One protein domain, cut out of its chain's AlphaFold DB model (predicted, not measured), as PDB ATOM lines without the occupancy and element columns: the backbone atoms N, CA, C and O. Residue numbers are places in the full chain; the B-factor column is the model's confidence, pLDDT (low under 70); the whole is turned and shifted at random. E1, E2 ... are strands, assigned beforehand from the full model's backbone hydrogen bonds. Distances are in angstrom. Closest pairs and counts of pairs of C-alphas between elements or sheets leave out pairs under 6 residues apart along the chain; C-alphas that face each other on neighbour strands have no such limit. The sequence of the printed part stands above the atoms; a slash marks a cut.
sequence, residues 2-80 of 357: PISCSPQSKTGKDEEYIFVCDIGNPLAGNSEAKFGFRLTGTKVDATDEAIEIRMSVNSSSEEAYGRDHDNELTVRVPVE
ATOM      1  N   PRO A   2     340.500 353.081 369.197       67.94
ATOM      2  CA  PRO A   2     339.556 353.912 368.459       67.94
ATOM      3  C   PRO A   2     338.152 353.688 369.034       67.94
ATOM      4  O   PRO A   2     337.789 352.549 369.329       67.94
ATOM      5  N   ILE A   3     337.417 354.774 369.253       81.44
ATOM      6  CA  ILE A   3     336.022 354.723 369.693       81.44
ATOM      7  C   ILE A   3     335.189 354.195 368.528       81.44
ATOM      8  O   ILE A   3     335.345 354.648 367.392       81.44
ATOM      9  N   SER A   4     334.353 353.201 368.812       83.69
ATOM     10  CA  SER A   4     333.446 352.614 367.830       83.69
ATOM     11  C   SER A   4     332.131 353.371 367.886       83.69
ATOM     12  O   SER A   4     331.532 353.452 368.953       83.69
ATOM     13  N   CYS A   5     331.692 353.930 366.761       86.88
ATOM     14  CA  CYS A   5     330.412 354.620 366.653       86.88
ATOM     15  C   CYS A   5     329.539 353.918 365.616       86.88
ATOM     16  O   CYS A   5     329.997 353.641 364.507       86.88
ATOM     17  N   SER A   6     328.283 353.663 365.968       83.62
ATOM     18  CA  SER A   6     327.292 353.047 365.087       83.62
ATOM     19  C   SER A   6     326.079 353.970 364.914       83.62
ATOM     20  O   SER A   6     325.600 354.542 365.898       83.62
ATOM     21  N   PRO A   7     325.587 354.171 363.679       81.50
ATOM     22  CA  PRO A   7     324.356 354.916 363.453       81.50
ATOM     23  C   PRO A   7     323.150 354.072 363.884       81.50
ATOM     24  O   PRO A   7     323.010 352.923 363.469       81.50
ATOM     25  N   GLN A   8     322.256 354.652 364.680       75.06
ATOM     26  CA  GLN A   8     320.940 354.102 364.990       75.06
ATOM     27  C   GLN A   8     319.883 355.028 364.379       75.06
ATOM     28  O   GLN A   8     319.615 356.111 364.889       75.06
ATOM     29  N   SER A   9     319.300 354.628 363.248       59.81
ATOM     30  CA  SER A   9     318.129 355.325 362.706       59.81
ATOM     31  C   SER A   9     316.912 354.977 363.564       59.81
ATOM     32  O   SER A   9     316.624 353.795 363.768       59.81
ATOM     33  N   LYS A  10     316.184 355.982 364.061       55.50
ATOM     34  CA  LYS A  10     314.822 355.767 364.556       55.50
ATOM     35  C   LYS A  10     313.854 355.861 363.378       55.50
ATOM     36  O   LYS A  10     313.774 356.883 362.709       55.50
ATOM     37  N   THR A  11     313.076 354.808 363.154       49.69
ATOM     38  CA  THR A  11     311.886 354.839 362.295       49.69
ATOM     39  C   THR A  11     310.759 355.584 363.015       49.69
ATOM     40  O   THR A  11     310.002 354.989 363.783       49.69
ATOM     41  N   GLY A  12     310.667 356.892 362.787       50.00
ATOM     42  CA  GLY A  12     309.591 357.779 363.232       50.00
ATOM     43  C   GLY A  12     309.485 358.980 362.288       50.00
ATOM     44  O   GLY A  12     310.406 359.222 361.518       50.00
ATOM     45  N   LYS A  13     308.355 359.703 362.303       46.16
ATOM     46  CA  LYS A  13     308.048 360.805 361.360       46.16
ATOM     47  C   LYS A  13     309.044 361.979 361.373       46.16
ATOM     48  O   LYS A  13     308.998 362.776 360.443       46.16
ATOM     49  N   ASP A  14     309.926 362.044 362.367       54.09
ATOM     50  CA  ASP A  14     310.996 363.031 362.471       54.09
ATOM     51  C   ASP A  14     312.340 362.336 362.192       54.09
ATOM     52  O   ASP A  14     312.728 361.406 362.902       54.09
ATOM     53  N   GLU A  15     313.028 362.756 361.127       60.28
ATOM     54  CA  GLU A  15     314.289 362.179 360.633       60.28
ATOM     55  C   GLU A  15     315.490 362.516 361.547       60.28
ATOM     56  O   GLU A  15     316.434 363.201 361.153       60.28
ATOM     57  N   GLU A  16     315.476 362.055 362.799       69.38
ATOM     58  CA  GLU A  16     316.589 362.252 363.734       69.38
ATOM     59  C   GLU A  16     317.675 361.175 363.540       69.38
ATOM     60  O   GLU A  16     317.454 359.978 363.750       69.38
ATOM     61  N   TYR A  17     318.881 361.601 363.149       78.19
ATOM     62  CA  TYR A  17     320.054 360.730 363.035       78.19
ATOM     63  C   TYR A  17     320.773 360.625 364.384       78.19
ATOM     64  O   TYR A  17     321.409 361.579 364.829       78.19
ATOM     65  N   ILE A  18     320.723 359.448 365.013       84.88
ATOM     66  CA  ILE A  18     321.393 359.187 366.293       84.88
ATOM     67  C   ILE A  18     322.658 358.362 366.044       84.88
ATOM     68  O   ILE A  18     322.624 357.335 365.368       84.88
ATOM     69  N   PHE A  19     323.785 358.788 366.613       86.56
ATOM     70  CA  PHE A  19     325.040 358.034 366.600       86.56
ATOM     71  C   PHE A  19     325.365 357.581 368.020       86.56
ATOM     72  O   PHE A  19     325.503 358.410 368.917       86.56
ATOM     73  N   VAL A  20     325.507 356.271 368.223       89.00
ATOM     74  CA  VAL A  20     325.871 355.689 369.522       89.00
ATOM     75  C   VAL A  20     327.337 355.292 369.484       89.00
ATOM     76  O   VAL A  20     327.747 354.534 368.604       89.00
ATOM     77  N   CYS A  21     328.121 355.816 370.425       89.31
ATOM     78  CA  CYS A  21     329.561 355.595 370.499       89.31
ATOM     79  C   CYS A  21     329.963 354.901 371.797       89.31
ATOM     80  O   CYS A  21     329.644 355.376 372.885       89.31
ATOM     81  N   ASP A  22     330.749 353.834 371.677       88.69
ATOM     82  CA  ASP A  22     331.297 353.103 372.814       88.69
ATOM     83  C   ASP A  22     332.593 353.766 373.292       88.69
ATOM     84  O   ASP A  22     333.659 353.633 372.680       88.69
ATOM     85  N   ILE A  23     332.497 354.492 374.405       86.88
ATOM     86  CA  ILE A  23     333.599 355.290 374.968       86.88
ATOM     87  C   ILE A  23     334.530 354.428 375.847       86.88
ATOM     88  O   ILE A  23     335.721 354.716 375.978       86.88
ATOM     89  N   GLY A  24     334.018 353.320 376.391       83.06
ATOM     90  CA  GLY A  24     334.786 352.332 377.150       83.06
ATOM     91  C   GLY A  24     333.902 351.511 378.089       83.06
ATOM     92  O   GLY A  24     332.986 352.048 378.700       83.06
ATOM     93  N   ASN A  25     334.186 350.214 378.222       84.75
ATOM     94  CA  ASN A  25     333.484 349.322 379.146       84.75
ATOM     95  C   ASN A  25     334.493 348.505 379.983       84.75
ATOM     96  O   ASN A  25     335.019 347.510 379.472       84.75
ATOM     97  N   PRO A  26     334.787 348.904 381.236       86.25
ATOM     98  CA  PRO A  26     334.432 350.179 381.873       86.25
ATOM     99  C   PRO A  26     335.374 351.323 381.456       86.25
ATOM    100  O   PRO A  26     336.529 351.096 381.085       86.25
ATOM    101  N   LEU A  27     334.904 352.566 381.559       87.94
ATOM    102  CA  LEU A  27     335.771 353.746 381.552       87.94
ATOM    103  C   LEU A  27     336.327 353.953 382.971       87.94
ATOM    104  O   LEU A  27     335.566 354.012 383.934       87.94
ATOM    105  N   ALA A  28     337.652 354.012 383.122       88.44
ATOM    106  CA  ALA A  28     338.281 354.105 384.441       88.44
ATOM    107  C   ALA A  28     338.001 355.460 385.122       88.44
ATOM    108  O   ALA A  28     337.912 356.496 384.458       88.44
ATOM    109  N   GLY A  29     337.921 355.475 386.456       87.31
ATOM    110  CA  GLY A  29     337.779 356.716 387.223       87.31
ATOM    111  C   GLY A  29     338.937 357.687 386.958       87.31
ATOM    112  O   GLY A  29     340.080 357.260 386.790       87.31
ATOM    113  N   ASN A  30     338.641 358.989 386.911       87.00
ATOM    114  CA  ASN A  30     339.590 360.058 386.568       87.00
ATOM    115  C   ASN A  30     340.255 359.917 385.182       87.00
ATOM    116  O   ASN A  30     341.292 360.536 384.935       87.00
ATOM    117  N   SER A  31     339.686 359.111 384.279       88.25
ATOM    118  CA  SER A  31     340.139 359.023 382.889       88.25
ATOM    119  C   SER A  31     339.248 359.849 381.960       88.25
ATOM    120  O   SER A  31     338.064 360.040 382.222       88.25
ATOM    121  N   GLU A  32     339.829 360.356 380.872       87.56
ATOM    122  CA  GLU A  32     339.145 361.193 379.886       87.56
ATOM    123  C   GLU A  32     339.263 360.554 378.499       87.56
ATOM    124  O   GLU A  32     340.358 360.188 378.059       87.56
ATOM    125  N   ALA A  33     338.143 360.449 377.789       86.25
ATOM    126  CA  ALA A  33     338.109 359.990 376.409       86.25
ATOM    127  C   ALA A  33     337.928 361.183 375.461       86.25
ATOM    128  O   ALA A  33     336.900 361.853 375.479       86.25
ATOM    129  N   LYS A  34     338.928 361.440 374.606       86.69
ATOM    130  CA  LYS A  34     338.901 362.526 373.613       86.69
ATOM    131  C   LYS A  34     338.697 361.976 372.217       86.69
ATOM    132  O   LYS A  34     339.493 361.171 371.739       86.69
ATOM    133  N   PHE A  35     337.664 362.466 371.552       86.00
ATOM    134  CA  PHE A  35     337.356 362.135 370.171       86.00
ATOM    135  C   PHE A  35     336.589 363.275 369.515       86.00
ATOM    136  O   PHE A  35     336.151 364.213 370.177       86.00
ATOM    137  N   GLY A  36     336.483 363.220 368.194       84.25
ATOM    138  CA  GLY A  36     335.767 364.208 367.407       84.25
ATOM    139  C   GLY A  36     334.973 363.533 366.304       84.25
ATOM    140  O   GLY A  36     335.324 362.448 365.838       84.25
ATOM    141  N   PHE A  37     333.917 364.210 365.876       83.12
ATOM    142  CA  PHE A  37     333.050 363.761 364.801       83.12
ATOM    143  C   PHE A  37     333.299 364.591 363.550       83.12
ATOM    144  O   PHE A  37     333.460 365.810 363.622       83.12
ATOM    145  N   ARG A  38     333.283 363.938 362.387       85.56
ATOM    146  CA  ARG A  38     333.178 364.620 361.097       85.56
ATOM    147  C   ARG A  38     331.804 364.330 360.523       85.56
ATOM    148  O   ARG A  38     331.572 363.244 360.001       85.56
ATOM    149  N   LEU A  39     330.920 365.310 360.635       81.88
ATOM    150  CA  LEU A  39     329.573 365.251 360.088       81.88
ATOM    151  C   LEU A  39     329.551 365.964 358.735       81.88
ATOM    152  O   LEU A  39     330.237 366.966 358.533       81.88
ATOM    153  N   THR A  40     328.787 365.431 357.790       82.38
ATOM    154  CA  THR A  40     328.557 366.058 356.487       82.38
ATOM    155  C   THR A  40     327.057 366.133 356.281       82.38
ATOM    156  O   THR A  40     326.402 365.103 356.165       82.38
ATOM    157  N   GLY A  41     326.517 367.350 356.299       75.12
ATOM    158  CA  GLY A  41     325.108 367.585 356.007       75.12
ATOM    159  C   GLY A  41     324.875 367.570 354.502       75.12
ATOM    160  O   GLY A  41     325.555 368.278 353.761       75.12
ATOM    161  N   THR A  42     323.912 366.777 354.049       70.69
ATOM    162  CA  THR A  42     323.407 366.804 352.672       70.69
ATOM    163  C   THR A  42     322.007 367.396 352.684       70.69
ATOM    164  O   THR A  42     321.193 366.950 353.483       70.69
ATOM    165  N   LYS A  43     321.715 368.358 351.796       67.12
ATOM    166  CA  LYS A  43     320.396 369.018 351.697       67.12
ATOM    167  C   LYS A  43     319.928 369.657 353.017       67.12
ATOM    168  O   LYS A  43     318.819 369.406 353.467       67.12
ATOM    169  N   VAL A  44     320.784 370.475 353.632       70.62
ATOM    170  CA  VAL A  44     320.380 371.308 354.778       70.62
ATOM    171  C   VAL A  44     319.243 372.221 354.326       70.62
ATOM    172  O   VAL A  44     319.396 372.913 353.313       70.62
ATOM    173  N   ASP A  45     318.117 372.197 355.037       68.00
ATOM    174  CA  ASP A  45     317.008 373.092 354.736       68.00
ATOM    175  C   ASP A  45     317.476 374.534 354.951       68.00
ATOM    176  O   ASP A  45     318.023 374.895 355.991       68.00
ATOM    177  N   ALA A  46     317.305 375.363 353.924       64.31
ATOM    178  CA  ALA A  46     317.695 376.762 353.994       64.31
ATOM    179  C   ALA A  46     316.828 377.543 354.997       64.31
ATOM    180  O   ALA A  46     317.251 378.618 355.419       64.31
ATOM    181  N   THR A  47     315.645 377.025 355.360       67.00
ATOM    182  CA  THR A  47     314.715 377.645 356.317       67.00
ATOM    183  C   THR A  47     315.187 377.573 357.765       67.00
ATOM    184  O   THR A  47     314.809 378.438 358.558       67.00
ATOM    185  N   ASP A  48     316.054 376.617 358.098       73.19
ATOM    186  CA  ASP A  48     316.582 376.470 359.447       73.19
ATOM    187  C   ASP A  48     317.641 377.539 359.743       73.19
ATOM    188  O   ASP A  48     318.626 377.693 359.023       73.19
ATOM    189  N   GLU A  49     317.486 378.272 360.849       75.50
ATOM    190  CA  GLU A  49     318.487 379.262 361.277       75.50
ATOM    191  C   GLU A  49     319.764 378.601 361.826       75.50
ATOM    192  O   GLU A  49     320.857 379.182 361.781       75.50
ATOM    193  N   ALA A  50     319.637 377.398 362.388       81.38
ATOM    194  CA  ALA A  50     320.734 376.653 362.981       81.38
ATOM    195  C   ALA A  50     320.441 375.150 363.017       81.38
ATOM    196  O   ALA A  50     319.319 374.734 363.283       81.38
ATOM    197  N   ILE A  51     321.492 374.353 362.850       84.56
ATOM    198  CA  ILE A  51     321.482 372.915 363.110       84.56
ATOM    199  C   ILE A  51     321.839 372.705 364.583       84.56
ATOM    200  O   ILE A  51     322.878 373.186 365.051       84.56
ATOM    201  N   GLU A  52     320.996 371.984 365.319       87.56
ATOM    202  CA  GLU A  52     321.253 371.617 366.712       87.56
ATOM    203  C   GLU A  52     321.817 370.199 366.798       87.56
ATOM    204  O   GLU A  52     321.205 369.240 366.339       87.56
ATOM    205  N   ILE A  53     322.993 370.063 367.405       88.38
ATOM    206  CA  ILE A  53     323.634 368.776 367.672       88.38
ATOM    207  C   ILE A  53     323.545 368.533 369.172       88.38
ATOM    208  O   ILE A  53     324.191 369.234 369.956       88.38
ATOM    209  N   ARG A  54     322.741 367.548 369.568       90.19
ATOM    210  CA  ARG A  54     322.579 367.133 370.963       90.19
ATOM    211  C   ARG A  54     323.471 365.934 371.243       90.19
ATOM    212  O   ARG A  54     323.494 364.975 370.478       90.19
ATOM    213  N   MET A  55     324.225 366.012 372.326       89.69
ATOM    214  CA  MET A  55     325.097 364.954 372.812       89.69
ATOM    215  C   MET A  55     324.671 364.618 374.231       89.69
ATOM    216  O   MET A  55     324.515 365.524 375.049       89.69
ATOM    217  N   SER A  56     324.503 363.333 374.513       90.56
ATOM    218  CA  SER A  56     324.244 362.834 375.857       90.56
ATOM    219  C   SER A  56     325.163 361.662 376.175       90.56
ATOM    220  O   SER A  56     325.514 360.871 375.294       90.56
ATOM    221  N   VAL A  57     325.586 361.572 377.433       89.44
ATOM    222  CA  VAL A  57     326.421 360.480 377.940       89.44
ATOM    223  C   VAL A  57     325.606 359.675 378.943       89.44
ATOM    224  O   VAL A  57     324.929 360.237 379.795       89.44
ATOM    225  N   ASN A  58     325.653 358.348 378.826       87.25
ATOM    226  CA  ASN A  58     324.962 357.440 379.734       87.25
ATOM    227  C   ASN A  58     325.866 356.247 380.081       87.25
ATOM    228  O   ASN A  58     326.707 355.838 379.277       87.25
ATOM    229  N   SER A  59     325.682 355.681 381.272       86.75
ATOM    230  CA  SER A  59     326.378 354.490 381.752       86.75
ATOM    231  C   SER A  59     325.377 353.478 382.318       86.75
ATOM    232  O   SER A  59     324.294 353.840 382.758       86.75
ATOM    233  N   SER A  60     325.737 352.194 382.354       87.69
ATOM    234  CA  SER A  60     324.886 351.165 382.974       87.69
ATOM    235  C   SER A  60     324.860 351.223 384.509       87.69
ATOM    236  O   SER A  60     324.145 350.439 385.126       87.69
ATOM    237  N   SER A  61     325.678 352.080 385.127       85.62
ATOM    238  CA  SER A  61     325.733 352.238 386.583       85.62
ATOM    239  C   SER A  61     324.734 353.298 387.035       85.62
ATOM    240  O   SER A  61     324.582 354.315 386.362       85.62
ATOM    241  N   GLU A  62     324.091 353.086 388.186       83.75
ATOM    242  CA  GLU A  62     323.222 354.103 388.780       83.75
ATOM    243  C   GLU A  62     324.033 355.335 389.178       83.75
ATOM    244  O   GLU A  62     325.012 355.264 389.929       83.75
ATOM    245  N   GLU A  63     323.606 356.480 388.665       86.12
ATOM    246  CA  GLU A  63     324.157 357.766 389.041       86.12
ATOM    247  C   GLU A  63     323.511 358.273 390.336       86.12
ATOM    248  O   GLU A  63     322.329 358.052 390.603       86.12
ATOM    249  N   ALA A  64     324.295 358.952 391.175       85.62
ATOM    250  CA  ALA A  64     323.757 359.514 392.404       85.62
ATOM    251  C   ALA A  64     322.816 360.684 392.100       85.62
ATOM    252  O   ALA A  64     323.086 361.509 391.227       85.62
ATOM    253  N   TYR A  65     321.759 360.793 392.902       85.56
ATOM    254  CA  TYR A  65     320.750 361.836 392.769       85.56
ATOM    255  C   TYR A  65     321.363 363.248 392.674       85.56
ATOM    256  O   TYR A  65     322.129 363.659 393.549       85.56
ATOM    257  N   GLY A  66     321.006 363.985 391.616       82.69
ATOM    258  CA  GLY A  66     321.428 365.369 391.367       82.69
ATOM    259  C   GLY A  66     322.804 365.543 390.707       82.69
ATOM    260  O   GLY A  66     323.288 366.675 390.619       82.69
ATOM    261  N   ARG A  67     323.460 364.459 390.266       84.56
ATOM    262  CA  ARG A  67     324.749 364.524 389.547       84.56
ATOM    263  C   ARG A  67     324.646 364.436 388.023       84.56
ATOM    264  O   ARG A  67     325.661 364.523 387.367       84.56
ATOM    265  N   ASP A  68     323.439 364.404 387.482       83.50
ATOM    266  CA  ASP A  68     323.121 364.232 386.063       83.50
ATOM    267  C   ASP A  68     323.133 365.527 385.220       83.50
ATOM    268  O   ASP A  68     322.894 365.500 384.013       83.50
ATOM    269  N   HIS A  69     323.398 366.681 385.835       84.44
ATOM    270  CA  HIS A  69     323.247 368.000 385.209       84.44
ATOM    271  C   HIS A  69     324.268 368.318 384.100       84.44
ATOM    272  O   HIS A  69     324.063 369.274 383.351       84.44
ATOM    273  N   ASP A  70     325.365 367.565 383.998       88.19
ATOM    274  CA  ASP A  70     326.416 367.718 382.984       88.19
ATOM    275  C   ASP A  70     326.433 366.582 381.945       88.19
ATOM    276  O   ASP A  70     327.296 366.559 381.065       88.19
ATOM    277  N   ASN A  71     325.442 365.686 381.985       89.81
ATOM    278  CA  ASN A  71     325.335 364.567 381.051       89.81
ATOM    279  C   ASN A  71     324.896 364.979 379.641       89.81
ATOM    280  O   ASN A  71     325.015 364.174 378.716       89.81
ATOM    281  N   GLU A  72     324.396 366.206 379.455       91.25
ATOM    282  CA  GLU A  72     323.882 366.704 378.179       91.25
ATOM    283  C   GLU A  72     324.596 367.971 377.695       91.25
ATOM    284  O   GLU A  72     324.844 368.921 378.438       91.25
ATOM    285  N   LEU A  73     324.866 368.020 376.390       90.94
ATOM    286  CA  LEU A  73     325.433 369.176 375.708       90.94
ATOM    287  C   LEU A  73     324.721 369.404 374.376       90.94
ATOM    288  O   LEU A  73     324.669 368.520 373.525       90.94
ATOM    289  N   THR A  74     324.239 370.627 374.155       91.06
ATOM    290  CA  THR A  74     323.683 371.046 372.860       91.06
ATOM    291  C   THR A  74     324.606 372.052 372.185       91.06
ATOM    292  O   THR A  74     324.882 373.126 372.722       91.06
ATOM    293  N   VAL A  75     325.063 371.724 370.979       90.38
ATOM    294  CA  VAL A  75     325.864 372.605 370.124       90.38
ATOM    295  C   VAL A  75     324.980 373.142 369.005       90.38
ATOM    296  O   VAL A  75     324.401 372.374 368.244       90.38
ATOM    297  N   ARG A  76     324.894 374.471 368.882       89.12
ATOM    298  CA  ARG A  76     324.123 375.144 367.825       89.12
ATOM    299  C   ARG A  76     325.068 375.639 366.734       89.12
ATOM    300  O   ARG A  76     325.926 376.482 366.997       89.12
ATOM    301  N   VAL A  77     324.912 375.118 365.520       86.88
ATOM    302  CA  VAL A  77     325.701 375.500 364.343       86.88
ATOM    303  C   VAL A  77     324.832 376.379 363.441       86.88
ATOM    304  O   VAL A  77     323.866 375.872 362.880       86.88
ATOM    305  N   PRO A  78     325.124 377.684 363.294       83.31
ATOM    306  CA  PRO A  78     324.304 378.570 362.473       83.31
ATOM    307  C   PRO A  78     324.395 378.196 360.991       83.31
ATOM    308  O   PRO A  78     325.483 377.900 360.488       83.31
ATOM    309  N   VAL A  79     323.264 378.255 360.289       81.00
ATOM    310  CA  VAL A  79     323.195 378.060 358.837       81.00
ATOM    311  C   VAL A  79     323.334 379.420 358.156       81.00
ATOM    312  O   VAL A  79     322.644 380.383 358.488       81.00
ATOM    313  N   GLU A  80     324.255 379.522 357.197       77.88
ATOM    314  CA  GLU A  80     324.439 380.728 356.386       77.88
ATOM    315  C   GLU A  80     324.101 380.434 354.922       77.88
ATOM    316  O   GLU A  80     324.649 379.514 354.315       77.88
TER     317      GLU A  80
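What this domain is: This is residues 2 to 80 of the 357 residues of the protein "Integrin_alpha2 domain-containing protein" of Brugia timori (UniProt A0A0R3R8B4). With little regular structure, this is a pair of two-stranded hairpins, E1 with E2 and E3 with E4, set near each other through E2 and E3 and joined by a long loop, residues 23 to 49. Residues 61 to 67 stick out. The 79 printed residues hold four strands, E1 to E4 in chain order, in two antiparallel sheets; the class is all strand, with 26 residues in named elements. The whole is loose, radius of gyration of the C-alphas 15.4 A, spanning 43 by 30 by 26 A.

How they stand to each other: Look first at E3, residues 50 to 56, and E4, residues 72 to 78, an antiparallel hairpin at 163 degrees; N 53 and O 75 are within hydrogen-bond range at 2.8 A. E1, residues 4 to 9, and E2, residues 17 to 22, form the other, at 152 degrees, with N 6 and O 20 at 2.8 A. E2 and E3 are near each other; E1 and E4 are apart.

Where its parts are: Find C-alpha 4 at (333.446, 352.614, 367.830), where E1 begins its 16.4 A; E2 spans 16.7 A. E3 covers 19.2 A, and E4 runs 19.7 A to C-alpha 78 at (324.304, 378.570, 362.473).

The domain as a whole: The farthest C-alphas, Gly 29 and Thr 47, are 43.9 A apart. The printed part has no cut; the links E2 to E3 and E3 to E4 are long. Look for pLDDT under 70 at residues 2, 9 to 16, 43 and 45 to 47.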